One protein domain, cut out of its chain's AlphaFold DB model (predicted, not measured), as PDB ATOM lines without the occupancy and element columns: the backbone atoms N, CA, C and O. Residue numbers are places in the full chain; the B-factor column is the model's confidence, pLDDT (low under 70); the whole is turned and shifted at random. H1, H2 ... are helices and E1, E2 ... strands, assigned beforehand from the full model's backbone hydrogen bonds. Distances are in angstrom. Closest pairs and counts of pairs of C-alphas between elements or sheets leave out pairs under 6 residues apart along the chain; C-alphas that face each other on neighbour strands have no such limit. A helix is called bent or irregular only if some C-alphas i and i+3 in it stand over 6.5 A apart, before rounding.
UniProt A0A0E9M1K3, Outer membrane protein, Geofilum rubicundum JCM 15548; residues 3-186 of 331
ATOM      1  N   VAL A   3      58.590  18.853   1.519       84.00
ATOM      2  CA  VAL A   3      59.195  18.295   0.302       84.00
ATOM      3  C   VAL A   3      59.337  16.789   0.500       84.00
ATOM      4  O   VAL A   3      60.155  16.352   1.301       84.00
ATOM      5  N   GLY A   4      58.517  16.011  -0.205       84.75
ATOM      6  CA  GLY A   4      58.559  14.549  -0.178       84.75
ATOM      7  C   GLY A   4      59.170  13.949  -1.446       84.75
ATOM      8  O   GLY A   4      59.345  14.620  -2.466       84.75
ATOM      9  N   MET A   5      59.437  12.645  -1.407       85.50
ATOM     10  CA  MET A   5      59.806  11.838  -2.567       85.50
ATOM     11  C   MET A   5      58.725  10.792  -2.821       85.50
ATOM     12  O   MET A   5      58.836   9.657  -2.377       85.50
ATOM     13  N   TRP A   6      57.687  11.163  -3.569       79.69
ATOM     14  CA  TRP A   6      56.569  10.262  -3.854       79.69
ATOM     15  C   TRP A   6      57.032   8.904  -4.419       79.69
ATOM     16  O   TRP A   6      57.635   8.843  -5.499       79.69
ATOM     17  N   ASN A   7      56.766   7.825  -3.675       78.62
ATOM     18  CA  ASN A   7      57.184   6.457  -3.994       78.62
ATOM     19  C   ASN A   7      56.317   5.407  -3.274       78.62
ATOM     20  O   ASN A   7      56.794   4.641  -2.439       78.62
ATOM     21  N   ASN A   8      55.032   5.351  -3.628       77.75
ATOM     22  CA  ASN A   8      54.040   4.534  -2.917       77.75
ATOM     23  C   ASN A   8      54.135   3.021  -3.194       77.75
ATOM     24  O   ASN A   8      53.575   2.225  -2.431       77.75
ATOM     25  N   GLY A   9      54.850   2.626  -4.255       76.69
ATOM     26  CA  GLY A   9      55.110   1.235  -4.641       76.69
ATOM     27  C   GLY A   9      56.132   0.574  -3.715       76.69
ATOM     28  O   GLY A   9      57.299   0.388  -4.080       76.69
ATOM     29  N   ALA A  10      55.698   0.256  -2.500       84.75
ATOM     30  CA  ALA A  10      56.484  -0.454  -1.503       84.75
ATOM     31  C   ALA A  10      56.380  -1.982  -1.673       84.75
ATOM     32  O   ALA A  10      55.610  -2.504  -2.483       84.75
ATOM     33  N   SER A  11      57.250  -2.707  -0.970       86.94
ATOM     34  CA  SER A  11      57.350  -4.168  -1.043       86.94
ATOM     35  C   SER A  11      56.124  -4.885  -0.489       86.94
ATOM     36  O   SER A  11      55.818  -5.972  -0.972       86.94
ATOM     37  N   ASP A  12      55.422  -4.275   0.470       91.69
ATOM     38  CA  ASP A  12      54.206  -4.828   1.066       91.69
ATOM     39  C   ASP A  12      53.075  -4.990   0.036       91.69
ATOM     40  O   ASP A  12      52.305  -5.940   0.111       91.69
ATOM     41  N   LEU A  13      53.028  -4.128  -0.982       90.75
ATOM     42  CA  LEU A  13      52.077  -4.190  -2.100       90.75
ATOM     43  C   LEU A  13      52.586  -5.064  -3.270       90.75
ATOM     44  O   LEU A  13      52.208  -4.858  -4.427       90.75
ATOM     45  N   GLY A  14      53.498  -6.001  -2.993       81.44
ATOM     46  CA  GLY A  14      53.971  -6.990  -3.960       81.44
ATOM     47  C   GLY A  14      55.193  -6.569  -4.775       81.44
ATOM     48  O   GLY A  14      55.145  -6.487  -5.998       81.44
ATOM     49  N   GLY A  15      56.315  -6.291  -4.103       75.94
ATOM     50  CA  GLY A  15      57.631  -6.200  -4.756       75.94
ATOM     51  C   GLY A  15      57.836  -4.965  -5.642       75.94
ATOM     52  O   GLY A  15      58.066  -5.085  -6.844       75.94
ATOM     53  N   ASN A  16      57.817  -3.777  -5.030       76.69
ATOM     54  CA  ASN A  16      57.738  -2.473  -5.704       76.69
ATOM     55  C   ASN A  16      56.401  -2.254  -6.425       76.69
ATOM     56  O   ASN A  16      56.370  -1.660  -7.503       76.69
ATOM     57  N   GLY A  17      55.313  -2.749  -5.825       72.69
ATOM     58  CA  GLY A  17      53.964  -2.552  -6.342       72.69
ATOM     59  C   GLY A  17      53.624  -3.362  -7.596       72.69
ATOM     60  O   GLY A  17      52.694  -3.024  -8.316       72.69
ATOM     61  N   LYS A  18      54.367  -4.433  -7.883       81.38
ATOM     62  CA  LYS A  18      54.185  -5.251  -9.089       81.38
ATOM     63  C   LYS A  18      53.020  -6.236  -9.012       81.38
ATOM     64  O   LYS A  18      52.740  -6.861 -10.023       81.38
ATOM     65  N   GLU A  19      52.382  -6.406  -7.854       88.25
ATOM     66  CA  GLU A  19      51.203  -7.281  -7.712       88.25
ATOM     67  C   GLU A  19      49.885  -6.514  -7.777       88.25
ATOM     68  O   GLU A  19      48.872  -7.089  -8.171       88.25
ATOM     69  N   ILE A  20      49.893  -5.235  -7.387       89.25
ATOM     70  CA  ILE A  20      48.684  -4.409  -7.368       89.25
ATOM     71  C   ILE A  20      48.908  -2.973  -7.829       89.25
ATOM     72  O   ILE A  20      48.126  -2.487  -8.626       89.25
ATOM     73  N   PHE A  21      49.951  -2.275  -7.377       86.38
ATOM     74  CA  PHE A  21      50.051  -0.817  -7.513       86.38
ATOM     75  C   PHE A  21      51.378  -0.379  -8.144       86.38
ATOM     76  O   PHE A  21      52.355  -0.114  -7.441       86.38
ATOM     77  N   VAL A  22      51.425  -0.289  -9.474       85.25
ATOM     78  CA  VAL A  22      52.653  -0.018 -10.238       85.25
ATOM     79  C   VAL A  22      52.609   1.345 -10.921       85.25
ATOM     80  O   VAL A  22      51.556   1.849 -11.303       85.25
ATOM     81  N   ARG A  23      53.784   1.941 -11.139       83.50
ATOM     82  CA  ARG A  23      53.913   3.102 -12.020       83.50
ATOM     83  C   ARG A  23      53.966   2.653 -13.483       83.50
ATOM     84  O   ARG A  23      54.942   2.020 -13.881       83.50
ATOM     85  N   ALA A  24      52.988   3.071 -14.282       86.00
ATOM     86  CA  ALA A  24      52.995   2.866 -15.727       86.00
ATOM     87  C   ALA A  24      53.973   3.837 -16.418       86.00
ATOM     88  O   ALA A  24      53.763   5.047 -16.442       86.00
ATOM     89  N   LEU A  25      55.070   3.312 -16.957       85.25
ATOM     90  CA  LEU A  25      56.124   4.054 -17.665       85.25
ATOM     91  C   LEU A  25      56.164   3.767 -19.169       85.25
ATOM     92  O   LEU A  25      56.781   4.513 -19.921       85.25
ATOM     93  N   GLY A  26      55.540   2.672 -19.588       88.00
ATOM     94  CA  GLY A  26      55.527   2.157 -20.953       88.00
ATOM     95  C   GLY A  26      55.006   0.723 -20.964       88.00
ATOM     96  O   GLY A  26      54.692   0.177 -19.902       88.00
ATOM     97  N   GLU A  27      54.964   0.098 -22.140       90.12
ATOM     98  CA  GLU A  27      54.301  -1.196 -22.382       90.12
ATOM     99  C   GLU A  27      54.648  -2.286 -21.354       90.12
ATOM    100  O   GLU A  27      53.759  -2.940 -20.818       90.12
ATOM    101  N   SER A  28      55.924  -2.386 -20.957       89.25
ATOM    102  CA  SER A  28      56.404  -3.331 -19.926       89.25
ATOM    103  C   SER A  28      55.771  -3.184 -18.529       89.25
ATOM    104  O   SER A  28      55.969  -4.039 -17.671       89.25
ATOM    105  N   THR A  29      55.039  -2.099 -18.282       89.75
ATOM    106  CA  THR A  29      54.382  -1.762 -17.004       89.75
ATOM    107  C   THR A  29      52.900  -1.430 -17.179       89.75
ATOM    108  O   THR A  29      52.259  -0.965 -16.240       89.75
ATOM    109  N   PHE A  30      52.353  -1.637 -18.380       92.81
ATOM    110  CA  PHE A  30      50.927  -1.437 -18.645       92.81
ATOM    111  C   PHE A  30      50.057  -2.548 -18.091       92.81
ATOM    112  O   PHE A  30      48.861  -2.338 -17.898       92.81
ATOM    113  N   TYR A  31      50.669  -3.693 -17.807       94.25
ATOM    114  CA  TYR A  31      49.999  -4.837 -17.237       94.25
ATOM    115  C   TYR A  31      50.610  -5.208 -15.895       94.25
ATOM    116  O   TYR A  31      51.828  -5.154 -15.705       94.25
ATOM    117  N   VAL A  32      49.746  -5.633 -14.985       94.12
ATOM    118  CA  VAL A  32      50.111  -6.334 -13.760       94.12
ATOM    119  C   VAL A  32      49.600  -7.760 -13.888       94.12
ATOM    120  O   VAL A  32      48.433  -7.974 -14.200       94.12
ATOM    121  N   THR A  33      50.468  -8.745 -13.673       94.56
ATOM    122  CA  THR A  33      50.041 -10.146 -13.622       94.56
ATOM    123  C   THR A  33      49.357 -10.402 -12.288       94.56
ATOM    124  O   THR A  33      49.986 -10.268 -11.236       94.56
ATOM    125  N   HIS A  34      48.089 -10.800 -12.329       95.56
ATOM    126  CA  HIS A  34      47.334 -11.145 -11.138       95.56
ATOM    127  C   HIS A  34      48.003 -12.318 -10.412       95.56
ATOM    128  O   HIS A  34      48.177 -13.394 -10.986       95.56
ATOM    129  N   SER A  35      48.364 -12.149  -9.140       93.56
ATOM    130  CA  SER A  35      49.239 -13.122  -8.464       93.56
ATOM    131  C   SER A  35      48.588 -14.493  -8.216       93.56
ATOM    132  O   SER A  35      49.299 -15.489  -8.109       93.56
ATOM    133  N   VAL A  36      47.250 -14.537  -8.143       93.31
ATOM    134  CA  VAL A  36      46.460 -15.773  -7.980       93.31
ATOM    135  C   VAL A  36      46.111 -16.444  -9.314       93.31
ATOM    136  O   VAL A  36      46.353 -17.637  -9.465       93.31
ATOM    137  N   THR A  37      45.528 -15.716 -10.275       95.31
ATOM    138  CA  THR A  37      45.037 -16.294 -11.539       95.31
ATOM    139  C   THR A  37      46.112 -16.402 -12.620       95.31
ATOM    140  O   THR A  37      45.979 -17.223 -13.519       95.31
ATOM    141  N   GLY A  38      47.177 -15.598 -12.543       94.75
ATOM    142  CA  GLY A  38      48.200 -15.496 -13.588       94.75
ATOM    143  C   GLY A  38      47.785 -14.648 -14.795       94.75
ATOM    144  O   GLY A  38      48.589 -14.470 -15.709       94.75
ATOM    145  N   GLU A  39      46.570 -14.099 -14.798       96.00
ATOM    146  CA  GLU A  39      46.054 -13.294 -15.905       96.00
ATOM    147  C   GLU A  39      46.676 -11.885 -15.920       96.00
ATOM    148  O   GLU A  39      46.891 -11.289 -14.858       96.00
ATOM    149  N   PRO A  40      46.980 -11.319 -17.102       96.62
ATOM    150  CA  PRO A  40      47.438  -9.943 -17.216       96.62
ATOM    151  C   PRO A  40      46.267  -8.962 -17.059       96.62
ATOM    152  O   PRO A  40      45.270  -9.048 -17.771       96.62
ATOM    153  N   VAL A  41      46.417  -7.973 -16.179       96.81
ATOM    154  CA  VAL A  41      45.430  -6.907 -15.955       96.81
ATOM    155  C   VAL A  41      45.983  -5.588 -16.462       96.81
ATOM    156  O   VAL A  41      47.074  -5.191 -16.059       96.81
ATOM    157  N   TRP A  42      45.245  -4.902 -17.335       95.25
ATOM    158  CA  TRP A  42      45.613  -3.571 -17.819       95.25
ATOM    159  C   TRP A  42      45.446  -2.525 -16.715       95.25
ATOM    160  O   TRP A  42      44.361  -2.366 -16.162       95.25
ATOM    161  N   VAL A  43      46.510  -1.779 -16.417       93.06
ATOM    162  CA  VAL A  43      46.535  -0.798 -15.318       93.06
ATOM    163  C   VAL A  43      46.920   0.615 -15.749       93.06
ATOM    164  O   VAL A  43      46.804   1.552 -14.960       93.06
ATOM    165  N   ALA A  44      47.420   0.787 -16.975       91.25
ATOM    166  CA  ALA A  44      48.097   2.015 -17.389       91.25
ATOM    167  C   ALA A  44      47.200   3.255 -17.311       91.25
ATOM    168  O   ALA A  44      47.599   4.271 -16.744       91.25
ATOM    169  N   GLU A  45      45.991   3.159 -17.859       91.25
ATOM    170  CA  GLU A  45      45.009   4.245 -17.847       91.25
ATOM    171  C   GLU A  45      44.518   4.538 -16.426       91.25
ATOM    172  O   GLU A  45      44.465   5.696 -16.021       91.25
ATOM    173  N   HIS A  46      44.273   3.494 -15.629       91.25
ATOM    174  CA  HIS A  46      43.800   3.625 -14.249       91.25
ATOM    175  C   HIS A  46      44.822   4.313 -13.331       91.25
ATOM    176  O   HIS A  46      44.449   5.101 -12.465       91.25
ATOM    177  N   TYR A  47      46.121   4.056 -13.521       89.25
ATOM    178  CA  TYR A  47      47.192   4.661 -12.714       89.25
ATOM    179  C   TYR A  47      47.807   5.931 -13.313       89.25
ATOM    180  O   TYR A  47      48.563   6.615 -12.616       89.25
ATOM    181  N   SER A  48      47.471   6.294 -14.553       86.25
ATOM    182  CA  SER A  48      47.912   7.546 -15.191       86.25
ATOM    183  C   SER A  48      47.629   8.805 -14.351       86.25
ATOM    184  O   SER A  48      48.540   9.630 -14.181       86.25
ATOM    185  N   PRO A  49      46.452   8.946 -13.701       85.56
ATOM    186  CA  PRO A  49      46.167  10.095 -12.841       85.56
ATOM    187  C   PRO A  49      47.132  10.273 -11.666       85.56
ATOM    188  O   PRO A  49      47.321  11.393 -11.192       85.56
ATOM    189  N   TYR A  50      47.800   9.204 -11.216       82.69
ATOM    190  CA  TYR A  50      48.808   9.240 -10.147       82.69
ATOM    191  C   TYR A  50      50.200   9.692 -10.625       82.69
ATOM    192  O   TYR A  50      51.199   9.483  -9.934       82.69
ATOM    193  N   SER A  51      50.281  10.314 -11.803       70.00
ATOM    194  CA  SER A  51      51.496  10.918 -12.350       70.00
ATOM    195  C   SER A  51      52.152  11.958 -11.424       70.00
ATOM    196  O   SER A  51      51.599  12.409 -10.417       70.00
ATOM    197  N   ARG A  52      53.403  12.313 -11.735       68.81
ATOM    198  CA  ARG A  52      54.308  13.016 -10.808       68.81
ATOM    199  C   ARG A  52      54.149  14.537 -10.786       68.81
ATOM    200  O   ARG A  52      54.676  15.162  -9.864       68.81
ATOM    201  N   GLY A  53      53.499  15.133 -11.784       54.88
ATOM    202  CA  GLY A  53      53.361  16.588 -11.888       54.88
ATOM    203  C   GLY A  53      52.497  17.158 -10.759       54.88
ATOM    204  O   GLY A  53      51.386  16.696 -10.555       54.88
ATOM    205  N   PHE A  54      53.004  18.148 -10.010       53.56
ATOM    206  CA  PHE A  54      52.317  18.888  -8.924       53.56
ATOM    207  C   PHE A  54      51.716  18.078  -7.746       53.56
ATOM    208  O   PHE A  54      51.294  18.672  -6.755       53.56
ATOM    209  N   THR A  55      51.766  16.744  -7.770       63.72
ATOM    210  CA  THR A  55      51.203  15.842  -6.745       63.72
ATOM    211  C   THR A  55      52.162  15.515  -5.589       63.72
ATOM    212  O   THR A  55      51.755  14.868  -4.626       63.72
ATOM    213  N   ARG A  56      53.429  15.963  -5.642       73.38
ATOM    214  CA  ARG A  56      54.511  15.580  -4.700       73.38
ATOM    215  C   ARG A  56      54.616  16.401  -3.417       73.38
ATOM    216  O   ARG A  56      55.556  16.215  -2.644       73.38
ATOM    217  N   TYR A  57      53.701  17.330  -3.196       81.12
ATOM    218  CA  TYR A  57      53.714  18.104  -1.969       81.12
ATOM    219  C   TYR A  57      52.903  17.367  -0.913       81.12
ATOM    220  O   TYR A  57      51.678  17.324  -0.983       81.12
ATOM    221  N   LEU A  58      53.601  16.823   0.079       88.31
ATOM    222  CA  LEU A  58      52.974  16.305   1.285       88.31
ATOM    223  C   LEU A  58      52.356  17.498   2.042       88.31
ATOM    224  O   LEU A  58      53.084  18.462   2.331       88.31
ATOM    225  N   PRO A  59      51.042  17.512   2.335       91.38
ATOM    226  CA  PRO A  59      50.443  18.531   3.197       91.38
ATOM    227  C   PRO A  59      51.210  18.680   4.513       91.38
ATOM    228  O   PRO A  59      51.851  17.748   4.979       91.38
ATOM    229  N   SER A  60      51.197  19.870   5.120       94.62
ATOM    230  CA  SER A  60      51.541  19.910   6.548       94.62
ATOM    231  C   SER A  60      50.404  19.266   7.336       94.62
ATOM    232  O   SER A  60      49.255  19.341   6.895       94.62
ATOM    233  N   LEU A  61      50.694  18.704   8.515       96.06
ATOM    234  CA  LEU A  61      49.646  18.162   9.386       96.06
ATOM    235  C   LEU A  61      48.545  19.200   9.644       96.06
ATOM    236  O   LEU A  61      47.373  18.868   9.548       96.06
ATOM    237  N   TYR A  62      48.923  20.468   9.844       97.19
ATOM    238  CA  TYR A  62      47.970  21.569   9.990       97.19
ATOM    239  C   TYR A  62      47.011  21.704   8.799       97.19
ATOM    240  O   TYR A  62      45.805  21.734   8.993       97.19
ATOM    241  N   LEU A  63      47.521  21.738   7.559       95.88
ATOM    242  CA  LEU A  63      46.657  21.853   6.378       95.88
ATOM    243  C   LEU A  63      45.747  20.628   6.234       95.88
ATOM    244  O   LEU A  63      44.587  20.773   5.857       95.88
ATOM    245  N   PHE A  64      46.274  19.437   6.527       94.69
ATOM    246  CA  PHE A  64      45.481  18.216   6.482       94.69
ATOM    247  C   PHE A  64      44.344  18.293   7.514       94.69
ATOM    248  O   PHE A  64      43.189  18.132   7.147       94.69
ATOM    249  N   GLN A  65      44.638  18.673   8.760       96.00
ATOM    250  CA  GLN A  65      43.628  18.897   9.801       96.00
ATOM    251  C   GLN A  65      42.590  19.955   9.400       96.00
ATOM    252  O   GLN A  65      41.401  19.729   9.600       96.00
ATOM    253  N   SER A  66      43.004  21.075   8.794       97.12
ATOM    254  CA  SER A  66      42.077  22.117   8.327       97.12
ATOM    255  C   SER A  66      41.109  21.620   7.253       97.12
ATOM    256  O   SER A  66      39.949  22.021   7.247       97.12
ATOM    257  N   LEU A  67      41.571  20.757   6.343       96.69
ATOM    258  CA  LEU A  67      40.715  20.153   5.322       96.69
ATOM    259  C   LEU A  67      39.781  19.101   5.930       96.69
ATOM    260  O   LEU A  67      38.594  19.096   5.624       96.69
ATOM    261  N   GLU A  68      40.275  18.249   6.824       96.12
ATOM    262  CA  GLU A  68      39.431  17.243   7.479       96.12
ATOM    263  C   GLU A  68      38.353  17.863   8.367       96.12
ATOM    264  O   GLU A  68      37.227  17.377   8.379       96.12
ATOM    265  N   ALA A  69      38.650  18.984   9.031       97.12
ATOM    266  CA  ALA A  69      37.697  19.696   9.881       97.12
ATOM    267  C   ALA A  69      36.434  20.174   9.140       97.12
ATOM    268  O   ALA A  69      35.427  20.451   9.784       97.12
ATOM    269  N   ILE A  70      36.479  20.285   7.807       97.88
ATOM    270  CA  ILE A  70      35.338  20.704   6.980       97.88
ATOM    271  C   ILE A  70      34.821  19.586   6.060       97.88
ATOM    272  O   ILE A  70      33.906  19.820   5.280       97.88
ATOM    273  N   ARG A  71      35.390  18.373   6.106       97.00
ATOM    274  CA  ARG A  71      35.106  17.306   5.126       97.00
ATOM    275  C   ARG A  71      33.647  16.861   5.092       97.00
ATOM    276  O   ARG A  71      33.165  16.470   4.034       97.00
ATOM    277  N   GLU A  72      32.951  16.915   6.222       97.75
ATOM    278  CA  GLU A  72      31.547  16.499   6.309       97.75
ATOM    279  C   GLU A  72      30.577  17.508   5.682       97.75
ATOM    280  O   GLU A  72      29.452  17.146   5.340       97.75
ATOM    281  N   THR A  73      30.993  18.766   5.523       98.62
ATOM    282  CA  THR A  73      30.112  19.868   5.111       98.62
ATOM    283  C   THR A  73      30.567  20.571   3.838       98.62
ATOM    284  O   THR A  73      29.767  21.270   3.220       98.62
ATOM    285  N   ASP A  74      31.811  20.371   3.405       98.62
ATOM    286  CA  ASP A  74      32.443  21.088   2.301       98.62
ATOM    287  C   ASP A  74      33.041  20.122   1.269       98.62
ATOM    288  O   ASP A  74      33.666  19.121   1.608       98.62
ATOM    289  N   GLN A  75      32.888  20.430  -0.019       98.00
ATOM    290  CA  GLN A  75      33.372  19.585  -1.115       98.00
ATOM    291  C   GLN A  75      34.887  19.700  -1.373       98.00
ATOM    292  O   GLN A  75      35.480  18.867  -2.065       98.00
ATOM    293  N   ARG A  76      35.550  20.743  -0.858       97.56
ATOM    294  CA  ARG A  76      36.962  21.040  -1.163       97.56
ATOM    295  C   ARG A  76      37.952  19.991  -0.674       97.56
ATOM    296  O   ARG A  76      38.885  19.724  -1.434       97.56
ATOM    297  N   PRO A  77      37.815  19.377   0.515       96.69
ATOM    298  CA  PRO A  77      38.726  18.322   0.955       96.69
ATOM    299  C   PRO A  77      38.805  17.174  -0.047       96.69
ATOM    300  O   PRO A  77      39.906  16.765  -0.417       96.69
ATOM    301  N   GLU A  78      37.655  16.740  -0.570       94.62
ATOM    302  CA  GLU A  78      37.570  15.671  -1.567       94.62
ATOM    303  C   GLU A  78      38.111  16.079  -2.941       94.62
ATOM    304  O   GLU A  78      38.621  15.237  -3.678       94.62
ATOM    305  N   ALA A  79      38.046  17.362  -3.297       93.50
ATOM    306  CA  ALA A  79      38.640  17.883  -4.527       93.50
ATOM    307  C   ALA A  79      40.155  18.147  -4.408       93.50
ATOM    308  O   ALA A  79      40.851  18.238  -5.421       93.50
ATOM    309  N   THR A  80      40.682  18.295  -3.188       93.50
ATOM    310  CA  THR A  80      42.038  18.814  -2.961       93.50
ATOM    311  C   THR A  80      43.054  17.718  -2.688       93.50
ATOM    312  O   THR A  80      44.101  17.698  -3.333       93.50
ATOM    313  N   ILE A  81      42.780  16.814  -1.747       91.81
ATOM    314  CA  ILE A  81      43.755  15.831  -1.259       91.81
ATOM    315  C   ILE A  81      43.182  14.423  -1.401       91.81
ATOM    316  O   ILE A  81      42.028  14.180  -1.067       91.81
ATOM    317  N   LEU A  82      44.006  13.493  -1.887       90.81
ATOM    318  CA  LEU A  82      43.664  12.073  -1.896       90.81
ATOM    319  C   LEU A  82      43.571  11.539  -0.467       90.81
ATOM    320  O   LEU A  82      44.496  11.708   0.314       90.81
ATOM    321  N   ASN A  83      42.512  10.812  -0.145       90.12
ATOM    322  CA  ASN A  83      42.440   9.996   1.071       90.12
ATOM    323  C   ASN A  83      42.871   8.543   0.817       90.12
ATOM    324  O   ASN A  83      43.245   7.839   1.754       90.12
ATOM    325  N   ALA A  84      42.874   8.105  -0.444       93.69
ATOM    326  CA  ALA A  84      43.251   6.758  -0.832       93.69
ATOM    327  C   ALA A  84      43.926   6.700  -2.210       93.69
ATOM    328  O   ALA A  84      43.700   7.542  -3.081       93.69
ATOM    329  N   TYR A  85      44.722   5.652  -2.405       93.06
ATOM    330  CA  TYR A  85      45.094   5.133  -3.720       93.06
ATOM    331  C   TYR A  85      44.334   3.827  -3.948       93.06
ATOM    332  O   TYR A  85      44.351   2.955  -3.075       93.06
ATOM    333  N   THR A  86      43.687   3.687  -5.102       94.25
ATOM    334  CA  THR A  86      42.886   2.505  -5.453       94.25
ATOM    335  C   THR A  86      43.672   1.534  -6.327       94.25
ATOM    336  O   THR A  86      44.730   1.886  -6.856       94.25
ATOM    337  N   ILE A  87      43.168   0.307  -6.466       94.44
ATOM    338  CA  ILE A  87      43.677  -0.665  -7.437       94.44
ATOM    339  C   ILE A  87      42.871  -0.618  -8.738       94.44
ATOM    340  O   ILE A  87      41.712  -0.204  -8.741       94.44
ATOM    341  N   ALA A  88      43.491  -1.031  -9.843       94.88
ATOM    342  CA  ALA A  88      42.798  -1.214 -11.110       94.88
ATOM    343  C   ALA A  88      41.795  -2.383 -11.018       94.88
ATOM    344  O   ALA A  88      42.122  -3.399 -10.393       94.88
ATOM    345  N   PRO A  89      40.611  -2.276 -11.652       96.56
ATOM    346  CA  PRO A  89      39.648  -3.373 -11.719       96.56
ATOM    347  C   PRO A  89      40.277  -4.650 -12.280       96.56
ATOM    348  O   PRO A  89      41.010  -4.602 -13.269       96.56
ATOM    349  N   GLY A  90      39.971  -5.791 -11.668       96.25
ATOM    350  CA  GLY A  90      40.551  -7.083 -12.029       96.25
ATOM    351  C   GLY A  90      41.779  -7.473 -11.207       96.25
ATOM    352  O   GLY A  90      42.336  -8.529 -11.479       96.25
ATOM    353  N   LEU A  91      42.217  -6.659 -10.237       96.56
ATOM    354  CA  LEU A  91      43.298  -6.975  -9.286       96.56
ATOM    355  C   LEU A  91      42.794  -7.353  -7.882       96.56
ATOM    356  O   LEU A  91      43.590  -7.440  -6.941       96.56
ATOM    357  N   GLU A  92      41.491  -7.574  -7.719       97.00
ATOM    358  CA  GLU A  92      40.870  -7.995  -6.464       97.00
ATOM    359  C   GLU A  92      41.514  -9.300  -5.963       97.00
ATOM    360  O   GLU A  92      41.520 -10.320  -6.643       97.00
ATOM    361  N   GLY A  93      42.074  -9.287  -4.753       95.56
ATOM    362  CA  GLY A  93      42.784 -10.436  -4.185       95.56
ATOM    363  C   GLY A  93      44.178 -10.707  -4.775       95.56
ATOM    364  O   GLY A  93      44.802 -11.706  -4.419       95.56
ATOM    365  N   SER A  94      44.715  -9.836  -5.641       94.75
ATOM    366  CA  SER A  94      46.039 -10.024  -6.263       94.75
ATOM    367  C   SER A  94      47.219  -9.749  -5.316       94.75
ATOM    368  O   SER A  94      48.343 -10.164  -5.595       94.75
ATOM    369  N   ALA A  95      47.031  -9.078  -4.178       93.75
ATOM    370  CA  ALA A  95      48.134  -8.781  -3.260       93.75
ATOM    371  C   ALA A  95      48.414  -9.939  -2.296       93.75
ATOM    372  O   ALA A  95      47.599 -10.233  -1.422       93.75
ATOM    373  N   LYS A  96      49.608 -10.543  -2.354       92.75
ATOM    374  CA  LYS A  96      49.938 -11.700  -1.496       92.75
ATOM    375  C   LYS A  96      49.880 -11.393  -0.000       92.75
ATOM    376  O   LYS A  96      49.497 -12.247   0.792       92.75
ATOM    377  N   LEU A  97      50.289 -10.185   0.389       93.69
ATOM    378  CA  LEU A  97      50.299  -9.740   1.788       93.69
ATOM    379  C   LEU A  97      48.975  -9.091   2.226       93.69
ATOM    380  O   LEU A  97      48.795  -8.856   3.422       93.69
ATOM    381  N   TYR A  98      48.063  -8.846   1.280       95.12
ATOM    382  CA  TYR A  98      46.715  -8.314   1.501       95.12
ATOM    383  C   TYR A  98      45.690  -9.134   0.693       95.12
ATOM    384  O   TYR A  98      45.114  -8.633  -0.275       95.12
ATOM    385  N   PRO A  99      45.466 -10.413   1.046       94.50
ATOM    386  CA  PRO A  99      44.645 -11.331   0.251       94.50
ATOM    387  C   PRO A  99      43.173 -10.909   0.123       94.50
ATOM    388  O   PRO A  99      42.486 -11.373  -0.781       94.50
ATOM    389  N   ASN A 100      42.684 -10.028   1.000       96.81
ATOM    390  CA  ASN A 100      41.316  -9.512   0.977       96.81
ATOM    391  C   ASN A 100      41.215  -8.133   0.306       96.81
ATOM    392  O   ASN A 100      40.221  -7.431   0.514       96.81
ATOM    393  N   ILE A 101      42.235  -7.710  -0.448       96.12
ATOM    394  CA  ILE A 101      42.196  -6.449  -1.190       96.12
ATOM    395  C   ILE A 101      41.094  -6.471  -2.246       96.12
ATOM    396  O   ILE A 101      40.891  -7.488  -2.906       96.12
ATOM    397  N   GLN A 102      40.361  -5.366  -2.385       96.12
ATOM    398  CA  GLN A 102      39.243  -5.247  -3.326       96.12
ATOM    399  C   GLN A 102      39.376  -3.982  -4.173       96.12
ATOM    400  O   GLN A 102      39.547  -4.060  -5.375       96.12
ATOM    401  N   ASP A 103      39.351  -2.809  -3.552       95.31
ATOM    402  CA  ASP A 103      39.290  -1.522  -4.252       95.31
ATOM    403  C   ASP A 103      40.425  -0.576  -3.842       95.31
ATOM    404  O   ASP A 103      40.957   0.173  -4.660       95.31
ATOM    405  N   THR A 104      40.835  -0.627  -2.579       95.94
ATOM    406  CA  THR A 104      41.818   0.277  -1.984       95.94
ATOM    407  C   THR A 104      43.178  -0.400  -1.862       95.94
ATOM    408  O   THR A 104      43.286  -1.478  -1.294       95.94
ATOM    409  N   ALA A 105      44.243   0.247  -2.337       94.75
ATOM    410  CA  ALA A 105      45.623  -0.184  -2.095       94.75
ATOM    411  C   ALA A 105      46.184   0.425  -0.809       94.75
ATOM    412  O   ALA A 105      46.810  -0.257   0.005       94.75
ATOM    413  N   ILE A 106      45.984   1.735  -0.652       95.00
ATOM    414  CA  ILE A 106      46.541   2.533   0.437       95.00
ATOM    415  C   ILE A 106      45.463   3.497   0.905       95.00
ATOM    416  O   ILE A 106      44.933   4.246   0.088       95.00
ATOM    417  N   TYR A 107      45.192   3.521   2.203       96.75
ATOM    418  CA  TYR A 107      44.303   4.483   2.841       96.75
ATOM    419  C   TYR A 107      45.090   5.349   3.827       96.75
ATOM    420  O   TYR A 107      45.848   4.827   4.646       96.75
ATOM    421  N   TYR A 108      44.905   6.666   3.759       95.81
ATOM    422  CA  TYR A 108      45.480   7.622   4.703       95.81
ATOM    423  C   TYR A 108      44.407   8.049   5.698       95.81
ATOM    424  O   TYR A 108      43.582   8.915   5.411       95.81
ATOM    425  N   ALA A 109      44.426   7.424   6.866       96.19
ATOM    426  CA  ALA A 109      43.481   7.659   7.937       96.19
ATOM    427  C   ALA A 109      43.778   9.002   8.637       96.19
ATOM    428  O   ALA A 109      44.870   9.173   9.196       96.19
ATOM    429  N   PRO A 110      42.818   9.946   8.656       94.38
ATOM    430  CA  PRO A 110      42.989  11.260   9.266       94.38
ATOM    431  C   PRO A 110      42.816  11.219  10.792       94.38
ATOM    432  O   PRO A 110      41.965  11.891  11.366       94.38
ATOM    433  N   MET A 111      43.583  10.366  11.467       95.06
ATOM    434  CA  MET A 111      43.473  10.153  12.910       95.06
ATOM    435  C   MET A 111      44.788   9.660  13.517       95.06
ATOM    436  O   MET A 111      45.736   9.321  12.803       95.06
ATOM    437  N   ASP A 112      44.834   9.634  14.847       96.38
ATOM    438  CA  ASP A 112      45.895   8.998  15.625       96.38
ATOM    439  C   ASP A 112      45.721   7.470  15.581       96.38
ATOM    440  O   ASP A 112      44.679   6.950  15.975       96.38
ATOM    441  N   GLY A 113      46.739   6.740  15.118       96.81
ATOM    442  CA  GLY A 113      46.690   5.279  15.010       96.81
ATOM    443  C   GLY A 113      46.613   4.544  16.352       96.81
ATOM    444  O   GLY A 113      46.221   3.380  16.388       96.81
ATOM    445  N   ASN A 114      46.947   5.215  17.459       96.00
ATOM    446  CA  ASN A 114      46.803   4.679  18.811       96.00
ATOM    447  C   ASN A 114      45.456   5.034  19.465       96.00
ATOM    448  O   ASN A 114      45.208   4.575  20.582       96.00
ATOM    449  N   SER A 115      44.592   5.829  18.819       97.31
ATOM    450  CA  SER A 115      43.227   6.040  19.319       97.31
ATOM    451  C   SER A 115      42.410   4.745  19.230       97.31
ATOM    452  O   SER A 115      42.776   3.812  18.512       97.31
ATOM    453  N   ALA A 116      41.283   4.679  19.943       97.88
ATOM    454  CA  ALA A 116      40.400   3.514  19.890       97.88
ATOM    455  C   ALA A 116      39.874   3.268  18.463       97.88
ATOM    456  O   ALA A 116      39.861   2.134  17.982       97.88
ATOM    457  N   GLU A 117      39.504   4.339  17.764       97.75
ATOM    458  CA  GLU A 117      39.067   4.323  16.368       97.75
ATOM    459  C   GLU A 117      40.214   3.928  15.435       97.75
ATOM    460  O   GLU A 117      40.016   3.106  14.540       97.75
ATOM    461  N   GLY A 118      41.425   4.446  15.674       97.38
ATOM    462  CA  GLY A 118      42.621   4.102  14.906       97.38
ATOM    463  C   GLY A 118      42.971   2.618  15.009       97.38
ATOM    464  O   GLY A 118      43.165   1.950  13.993       97.38
ATOM    465  N   GLN A 119      42.955   2.062  16.220       97.19
ATOM    466  CA  GLN A 119      43.186   0.636  16.454       97.19
ATOM    467  C   GLN A 119      42.093  -0.238  15.828       97.19
ATOM    468  O   GLN A 119      42.402  -1.262  15.214       97.19
ATOM    469  N   ALA A 120      40.824   0.171  15.939       97.62
ATOM    470  CA  ALA A 120      39.707  -0.528  15.308       97.62
ATOM    471  C   ALA A 120      39.832  -0.528  13.776       97.62
ATOM    472  O   ALA A 120      39.662  -1.571  13.139       97.62
ATOM    473  N   LEU A 121      40.199   0.612  13.185       97.62
ATOM    474  CA  LEU A 121      40.452   0.729  11.754       97.62
ATOM    475  C   LEU A 121      41.648  -0.126  11.326       97.62
ATOM    476  O   LEU A 121      41.564  -0.821  10.319       97.62
ATOM    477  N   GLN A 122      42.736  -0.128  12.097       96.38
ATOM    478  CA  GLN A 122      43.921  -0.937  11.815       96.38
ATOM    479  C   GLN A 122      43.599  -2.437  11.828       96.38
ATOM    480  O   GLN A 122      44.035  -3.174  10.943       96.38
ATOM    481  N   ALA A 123      42.787  -2.886  12.789       96.06
ATOM    482  CA  ALA A 123      42.306  -4.261  12.846       96.06
ATOM    483  C   ALA A 123      41.392  -4.603  11.658       96.06
ATOM    484  O   ALA A 123      41.509  -5.688  11.091       96.06
ATOM    485  N   TRP A 124      40.510  -3.684  11.250       95.88
ATOM    486  CA  TRP A 124      39.624  -3.886  10.102       95.88
ATOM    487  C   TRP A 124      40.379  -3.927   8.769       95.88
ATOM    488  O   TRP A 124      40.086  -4.769   7.920       95.88
ATOM    489  N   ALA A 125      41.358  -3.036   8.601       96.88
ATOM    490  CA  ALA A 125      42.201  -2.920   7.416       96.88
ATOM    491  C   ALA A 125      43.159  -4.106   7.243       96.88
ATOM    492  O   ALA A 125      43.680  -4.320   6.144       96.88
ATOM    493  N   LYS A 126      43.398  -4.878   8.313       95.88
ATOM    494  CA  LYS A 126      44.293  -6.033   8.294       95.88
ATOM    495  C   LYS A 126      43.936  -6.976   7.141       95.88
ATOM    496  O   LYS A 126      42.784  -7.366   6.971       95.88
ATOM    497  N   ASP A 127      44.942  -7.331   6.343       95.69
ATOM    498  CA  ASP A 127      44.839  -8.174   5.143       95.69
ATOM    499  C   ASP A 127      43.987  -7.587   3.993       95.69
ATOM    500  O   ASP A 127      43.856  -8.240   2.958       95.69
ATOM    501  N   ARG A 128      43.429  -6.372   4.131       96.44
ATOM    502  CA  ARG A 128      42.618  -5.695   3.102       96.44
ATOM    503  C   ARG A 128      43.405  -4.654   2.321       96.44
ATOM    504  O   ARG A 128      43.311  -4.630   1.107       96.44
ATOM    505  N   TYR A 129      44.150  -3.785   2.996       95.75
ATOM    506  CA  TYR A 129      44.922  -2.714   2.357       95.75
ATOM    507  C   TYR A 129      45.957  -2.132   3.325       95.75
ATOM    508  O   TYR A 129      45.920  -2.393   4.530       95.75
ATOM    509  N   ARG A 130      46.883  -1.309   2.817       95.31
ATOM    510  CA  ARG A 130      47.815  -0.556   3.666       95.31
ATOM    511  C   ARG A 130      47.105   0.649   4.284       95.31
ATOM    512  O   ARG A 130      46.717   1.555   3.556       95.31
ATOM    513  N   VAL A 131      46.983   0.709   5.608       96.81
ATOM    514  CA  VAL A 131      46.468   1.895   6.318       96.81
ATOM    515  C   VAL A 131      47.606   2.687   6.954       96.81
ATOM    516  O   VAL A 131      48.396   2.121   7.699       96.81
ATOM    517  N   GLN A 132      47.690   3.987   6.674       95.94
ATOM    518  CA  GLN A 132      48.632   4.914   7.307       95.94
ATOM    519  C   GLN A 132      47.883   5.988   8.087       95.94
ATOM    520  O   GLN A 132      46.949   6.587   7.566       95.94
ATOM    521  N   PHE A 133      48.321   6.264   9.309       96.81
ATOM    522  CA  PHE A 133      47.692   7.234  10.210       96.81
ATOM    523  C   PHE A 133      48.432   8.565  10.195       96.81
ATOM    524  O   PHE A 133      49.604   8.607   9.819       96.81
ATOM    525  N   TRP A 134      47.800   9.658  10.632       95.31
ATOM    526  CA  TRP A 134      48.499  10.938  10.785       95.31
ATOM    527  C   TRP A 134      49.735  10.794  11.664       95.31
ATOM    528  O   TRP A 134      50.821  11.196  11.266       95.31
ATOM    529  N   ALA A 135      49.584  10.184  12.829       95.69
ATOM    530  CA  ALA A 135      50.683   9.861  13.721       95.69
ATOM    531  C   ALA A 135      50.346   8.580  14.484       95.69
ATOM    532  O   ALA A 135      49.186   8.166  14.524       95.69
ATOM    533  N   ASN A 136      51.367   7.981  15.095       95.38
ATOM    534  CA  ASN A 136      51.281   6.696  15.788       95.38
ATOM    535  C   ASN A 136      50.660   5.565  14.930       95.38
ATOM    536  O   ASN A 136      50.584   5.666  13.704       95.38
ATOM    537  N   GLY A 137      50.269   4.454  15.563       93.81
ATOM    538  CA  GLY A 137      49.943   3.214  14.860       93.81
ATOM    539  C   GLY A 137      51.177   2.553  14.239       93.81
ATOM    540  O   GLY A 137      52.318   2.918  14.535       93.81
ATOM    541  N   ASP A 138      50.951   1.564  13.374       94.38
ATOM    542  CA  ASP A 138      52.043   0.753  12.822       94.38
ATOM    543  C   ASP A 138      52.904   1.530  11.806       94.38
ATOM    544  O   ASP A 138      54.134   1.456  11.820       94.38
ATOM    545  N   ILE A 139      52.253   2.328  10.950       95.38
ATOM    546  CA  ILE A 139      52.903   3.140   9.909       95.38
ATOM    547  C   ILE A 139      52.371   4.591   9.886       95.38
ATOM    548  O   ILE A 139      51.475   4.934   9.109       95.38
ATOM    549  N   PRO A 140      52.921   5.478  10.731       96.25
ATOM    550  CA  PRO A 140      52.536   6.887  10.765       96.25
ATOM    551  C   PRO A 140      53.082   7.713   9.592       96.25
ATOM    552  O   PRO A 140      54.226   7.537   9.173       96.25
ATOM    553  N   LEU A 141      52.293   8.680   9.120       95.75
ATOM    554  CA  LEU A 141      52.694   9.732   8.174       95.75
ATOM    555  C   LEU A 141      53.638  10.747   8.827       95.75
ATOM    556  O   LEU A 141      54.651  11.120   8.234       95.75
ATOM    557  N   TYR A 142      53.317  11.187  10.043       97.38
ATOM    558  CA  TYR A 142      54.064  12.190  10.792       97.38
ATOM    559  C   TYR A 142      54.595  11.642  12.119       97.38
ATOM    560  O   TYR A 142      54.010  10.763  12.744       97.38
ATOM    561  N   THR A 143      55.700  12.216  12.587       97.00
ATOM    562  CA  THR A 143      56.354  11.872  13.859       97.00
ATOM    563  C   THR A 143      55.587  12.329  15.104       97.00
ATOM    564  O   THR A 143      55.957  11.952  16.212       97.00
ATOM    565  N   SER A 144      54.565  13.174  14.953       95.62
ATOM    566  CA  SER A 144      53.840  13.810  16.057       95.62
ATOM    567  C   SER A 144      52.427  14.196  15.629       95.62
ATOM    568  O   SER A 144      52.200  14.534  14.467       95.62
ATOM    569  N   THR A 145      51.490  14.206  16.579       94.50
ATOM    570  CA  THR A 145      50.131  14.752  16.412       94.50
ATOM    571  C   THR A 145      50.081  16.278  16.527       94.50
ATOM    572  O   THR A 145      49.068  16.887  16.190       94.50
ATOM    573  N   ASN A 146      51.164  16.918  16.987       95.50
ATOM    574  CA  ASN A 146      51.263  18.370  17.100       95.50
ATOM    575  C   ASN A 146      51.868  18.974  15.816       95.50
ATOM    576  O   ASN A 146      53.060  18.753  15.559       95.50
ATOM    577  N   PRO A 147      51.121  19.807  15.062       96.00
ATOM    578  CA  PRO A 147      51.597  20.416  13.820       96.00
ATOM    579  C   PRO A 147      52.913  21.199  13.911       96.00
ATOM    580  O   PRO A 147      53.645  21.244  12.923       96.00
ATOM    581  N   ALA A 148      53.248  21.769  15.072       95.81
ATOM    582  CA  ALA A 148      54.495  22.518  15.268       95.81
ATOM    583  C   ALA A 148      55.742  21.625  15.272       95.81
ATOM    584  O   ALA A 148      56.845  22.082  14.986       95.81
ATOM    585  N   THR A 149      55.564  20.342  15.587       96.62
ATOM    586  CA  THR A 149      56.656  19.360  15.732       96.62
ATOM    587  C   THR A 149      56.558  18.201  14.746       96.62
ATOM    588  O   THR A 149      57.487  17.405  14.640       96.62
ATOM    589  N   ALA A 150      55.441  18.096  14.023       97.00
ATOM    590  CA  ALA A 150      55.194  17.051  13.047       97.00
ATOM    591  C   ALA A 150      56.194  17.146  11.887       97.00
ATOM    592  O   ALA A 150      56.194  18.112  11.122       97.00
ATOM    593  N   LEU A 151      57.025  16.115  11.748       96.62
ATOM    594  CA  LEU A 151      57.862  15.866  10.580       96.62
ATOM    595  C   LEU A 151      57.322  14.644   9.839       96.62
ATOM    596  O   LEU A 151      56.804  13.742  10.493       96.62
ATOM    597  N   PRO A 152      57.450  14.570   8.507       95.88
ATOM    598  CA  PRO A 152      57.210  13.325   7.788       95.88
ATOM    599  C   PRO A 152      58.114  12.221   8.348       95.88
ATOM    600  O   PRO A 152      59.295  12.457   8.597       95.88
ATOM    601  N   THR A 153      57.585  11.020   8.565       96.25
ATOM    602  CA  THR A 153      58.414   9.895   9.018       96.25
ATOM    603  C   THR A 153      59.336   9.432   7.895       96.25
ATOM    604  O   THR A 153      58.925   9.406   6.737       96.25
ATOM    605  N   GLU A 154      60.577   9.062   8.223       94.06
ATOM    606  CA  GLU A 154      61.594   8.663   7.232       94.06
ATOM    607  C   GLU A 154      62.027   7.199   7.339       94.06
ATOM    608  O   GLU A 154      62.311   6.549   6.329       94.06
ATOM    609  N   ALA A 155      62.076   6.682   8.568       90.25
ATOM    610  CA  ALA A 155      62.609   5.362   8.857       90.25
ATOM    611  C   ALA A 155      61.586   4.245   8.571       90.25
ATOM    612  O   ALA A 155      60.390   4.426   8.809       90.25
ATOM    613  N   PRO A 156      62.049   3.074   8.104       90.69
ATOM    614  CA  PRO A 156      61.205   1.894   7.973       90.69
ATOM    615  C   PRO A 156      60.735   1.362   9.335       90.69
ATOM    616  O   PRO A 156      61.435   1.489  10.343       90.69
ATOM    617  N   LYS A 157      59.598   0.658   9.346       93.38
ATOM    618  CA  LYS A 157      59.156  -0.138  10.497       93.38
ATOM    619  C   LYS A 157      59.751  -1.544  10.372       93.38
ATOM    620  O   LYS A 157      59.321  -2.335   9.537       93.38
ATOM    621  N   ALA A 158      60.767  -1.843  11.183       94.12
ATOM    622  CA  ALA A 158      61.522  -3.097  11.091       94.12
ATOM    623  C   ALA A 158      60.646  -4.350  11.275       94.12
ATOM    624  O   ALA A 158      60.798  -5.329  10.543       94.12
ATOM    625  N   THR A 159      59.716  -4.295  12.229       96.56
ATOM    626  CA  THR A 159      58.725  -5.338  12.497       96.56
ATOM    627  C   THR A 159      57.384  -4.669  12.723       96.56
ATOM    628  O   THR A 159      57.285  -3.790  13.571       96.56
ATOM    629  N   SER A 160      56.382  -5.056  11.942       95.69
ATOM    630  CA  SER A 160      55.014  -4.567  12.073       95.69
ATOM    631  C   SER A 160      54.418  -4.978  13.420       95.69
ATOM    632  O   SER A 160      54.486  -6.150  13.792       95.69
ATOM    633  N   ASP A 161      53.776  -4.036  14.107       93.38
ATOM    634  CA  ASP A 161      53.056  -4.308  15.356       93.38
ATOM    635  C   ASP A 161      51.777  -5.130  15.097       93.38
ATOM    636  O   ASP A 161      51.309  -5.857  15.971       93.38
ATOM    637  N   VAL A 162      51.214  -5.037  13.886       93.50
ATOM    638  CA  VAL A 162      49.979  -5.729  13.474       93.50
ATOM    639  C   VAL A 162      50.245  -7.148  12.980       93.50
ATOM    640  O   VAL A 162      49.464  -8.062  13.249       93.50
ATOM    641  N   TYR A 163      51.318  -7.328  12.211       95.06
ATOM    642  CA  TYR A 163      51.600  -8.569  11.490       95.06
ATOM    643  C   TYR A 163      52.748  -9.377  12.099       95.06
ATOM    644  O   TYR A 163      52.851 -10.570  11.826       95.06
ATOM    645  N   GLY A 164      53.614  -8.756  12.906       95.88
ATOM    646  CA  GLY A 164      54.790  -9.414  13.478       95.88
ATOM    647  C   GLY A 164      55.872  -9.771  12.450       95.88
ATOM    648  O   GLY A 164      56.755 -10.572  12.747       95.88
ATOM    649  N   ASP A 165      55.818  -9.197  11.244       95.38
ATOM    650  CA  ASP A 165      56.763  -9.449  10.152       95.38
ATOM    651  C   ASP A 165      57.414  -8.156   9.630       95.38
ATOM    652  O   ASP A 165      57.129  -7.052  10.095       95.38
ATOM    653  N   SER A 166      58.321  -8.283   8.661       94.62
ATOM    654  CA  SER A 166      59.102  -7.168   8.118       94.62
ATOM    655  C   SER A 166      58.495  -6.524   6.865       94.62
ATOM    656  O   SER A 166      59.232  -5.904   6.094       94.62
ATOM    657  N   ARG A 167      57.189  -6.671   6.591       93.12
ATOM    658  CA  ARG A 167      56.583  -6.144   5.347       93.12
ATOM    659  C   ARG A 167      56.740  -4.628   5.187       93.12
ATOM    660  O   ARG A 167      56.896  -4.141   4.067       93.12
ATOM    661  N   TYR A 168      56.766  -3.904   6.306       94.19
ATOM    662  CA  TYR A 168      56.955  -2.451   6.380       94.19
ATOM    663  C   TYR A 168      58.418  -2.027   6.546       94.19
ATOM    664  O   TYR A 168      58.707  -0.840   6.717       94.19
ATOM    665  N   ASN A 169      59.364  -2.965   6.442       94.19
ATOM    666  CA  ASN A 169      60.784  -2.670   6.572       94.19
ATOM    667  C   ASN A 169      61.369  -2.096   5.268       94.19
ATOM    668  O   ASN A 169      62.239  -2.679   4.624       94.19
ATOM    669  N   THR A 170      60.839  -0.955   4.833       92.25
ATOM    670  CA  THR A 170      61.306  -0.211   3.661       92.25
ATOM    671  C   THR A 170      61.086   1.282   3.862       92.25
ATOM    672  O   THR A 170      60.036   1.701   4.333       92.25
ATOM    673  N   TYR A 171      62.053   2.120   3.487       92.00
ATOM    674  CA  TYR A 171      61.906   3.578   3.623       92.00
ATOM    675  C   TYR A 171      60.705   4.120   2.826       92.00
ATOM    676  O   TYR A 171      60.195   5.200   3.114       92.00
ATOM    677  N   LYS A 172      60.237   3.361   1.824       90.88
ATOM    678  CA  LYS A 172      59.109   3.718   0.962       90.88
ATOM    679  C   LYS A 172      57.776   3.814   1.703       90.88
ATOM    680  O   LYS A 172      56.880   4.471   1.190       90.88
ATOM    681  N   VAL A 173      57.634   3.174   2.869       92.25
ATOM    682  CA  VAL A 173      56.427   3.323   3.704       92.25
ATOM    683  C   VAL A 173      56.489   4.534   4.636       92.25
ATOM    684  O   VAL A 173      55.468   4.894   5.211       92.25
ATOM    685  N   GLY A 174      57.655   5.179   4.775       94.19
ATOM    686  CA  GLY A 174      57.776   6.421   5.533       94.19
ATOM    687  C   GLY A 174      56.930   7.524   4.901       94.19
ATOM    688  O   GLY A 174      56.807   7.595   3.676       94.19
ATOM    689  N   GLY A 175      56.361   8.402   5.721       93.94
ATOM    690  CA  GLY A 175      55.473   9.481   5.296       93.94
ATOM    691  C   GLY A 175      56.106  10.463   4.313       93.94
ATOM    692  O   GLY A 175      55.394  11.070   3.523       93.94
ATOM    693  N   TRP A 176      57.437  10.582   4.275       92.12
ATOM    694  CA  TRP A 176      58.127  11.354   3.231       92.12
ATOM    695  C   TRP A 176      58.046  10.724   1.831       92.12
ATOM    696  O   TRP A 176      58.255  11.424   0.839       92.12
ATOM    697  N   CYS A 177      57.767   9.417   1.741       90.88
ATOM    698  CA  CYS A 177      57.630   8.656   0.498       90.88
ATOM    699  C   CYS A 177      56.188   8.265   0.179       90.88
ATOM    700  O   CYS A 177      55.795   8.341  -0.985       90.88
ATOM    701  N   SER A 178      55.434   7.845   1.199       91.19
ATOM    702  CA  SER A 178      54.052   7.387   1.093       91.19
ATOM    703  C   SER A 178      53.111   8.349   1.795       91.19
ATOM    704  O   SER A 178      52.970   8.321   3.018       91.19
ATOM    705  N   PHE A 179      52.495   9.218   0.998       91.44
ATOM    706  CA  PHE A 179      51.645  10.306   1.459       91.44
ATOM    707  C   PHE A 179      50.472  10.571   0.515       91.44
ATOM    708  O   PHE A 179      50.533  10.209  -0.668       91.44
ATOM    709  N   PRO A 180      49.410  11.230   1.011       89.62
ATOM    710  CA  PRO A 180      48.306  11.641   0.166       89.62
ATOM    711  C   PRO A 180      48.766  12.707  -0.836       89.62
ATOM    712  O   PRO A 180      49.238  13.782  -0.459       89.62
ATOM    713  N   GLY A 181      48.653  12.403  -2.129       86.62
ATOM    714  CA  GLY A 181      48.923  13.366  -3.196       86.62
ATOM    715  C   GLY A 181      47.837  14.442  -3.306       86.62
ATOM    716  O   GLY A 181      46.711  14.271  -2.831       86.62
ATOM    717  N   ILE A 182      48.155  15.547  -3.985       88.69
ATOM    718  CA  ILE A 182      47.171  16.597  -4.285       88.69
ATOM    719  C   ILE A 182      46.292  16.158  -5.464       88.69
ATOM    720  O   ILE A 182      46.713  16.225  -6.620       88.69
ATOM    721  N   LYS A 183      45.053  15.748  -5.171       88.88
ATOM    722  CA  LYS A 183      44.058  15.284  -6.152       88.88
ATOM    723  C   LYS A 183      43.738  16.341  -7.213       88.88
ATOM    724  O   LYS A 183      43.607  16.025  -8.388       88.88
ATOM    725  N   LYS A 184      43.703  17.612  -6.808       87.56
ATOM    726  CA  LYS A 184      43.379  18.775  -7.653       87.56
ATOM    727  C   LYS A 184      44.190  18.884  -8.949       87.56
ATOM    728  O   LYS A 184      43.718  19.478  -9.912       87.56
ATOM    729  N   PHE A 185      45.407  18.338  -8.965       84.44
ATOM    730  CA  PHE A 185      46.314  18.399 -10.115       84.44
ATOM    731  C   PHE A 185      46.508  17.047 -10.805       84.44
ATOM    732  O   PHE A 185      47.383  16.928 -11.666       84.44
ATOM    733  N   GLN A 186      45.713  16.035 -10.447       84.12
ATOM    734  CA  GLN A 186      45.732  14.754 -11.140       84.12
ATOM    735  C   GLN A 186      45.374  14.930 -12.609       84.12
ATOM    736  O   GLN A 186      44.471  15.693 -12.967       84.12
TER     737      GLN A 186
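AT A GLANCE: This is residues 3 to 186 of the 331 residues of the protein "Outer membrane protein" of Geofilum rubicundum JCM 15548 (UniProt A0A0E9M1K3). With little regular structure, long loops surround a small sheet, E3 E4 E5, with H4 over one face and hairpin E1 E2 at a far end. Of 184 printed residues 54 are in four helices and five strands, E1 E2 H1 H2 H3 E3 E4 H4 E5, class mixed. The sheet is mixed; the whole is compact, radius of gyration of the C-alphas 15.8 A, spans 47 by 37 by 29 A.

IN THESE COORDINATES: E4, residues 104 to 112, spans 20.1 A from C-alpha (41.818, 0.277, -1.984); E5, 130 to 135, ends at C-alpha (50.683, 9.861, 13.721). E3 is 84 to 86, H4 116 to 125, H2 61 to 68, H3 76 to 80, E1 31 to 33, E2 40 to 42, H1 44 to 50, irregular: C-alphas 46 and 49 are 7.0 A apart.

HOW THE PARTS SIT: E4 is parallel to E5, N 109 and O 132 2.7 A apart, and antiparallel to E3, N 85 and O 106 2.9 A. E4, H4, E5 form a strand-helix-strand unit, parallel neighbours with a helix between, crossover right-handed. H4's height over the sheet is 9.7 A. H2 only grazes the sheet; H2 and H3 only just touch, only at the corner, closest C-alphas Leu 67 and Pro 77, 5.1 A. H1 has 1 of 3 O i to N i+4 pairs within hydrogen-bond range and 2 of 4 O i to N i+3; H2, H3 and H4 have every O i to N i+4 pair.

THE WHOLE: The printed part has no cut; the link E3 to E4 is long, 17 residues. Residues 52 to 55 have pLDDT under 70.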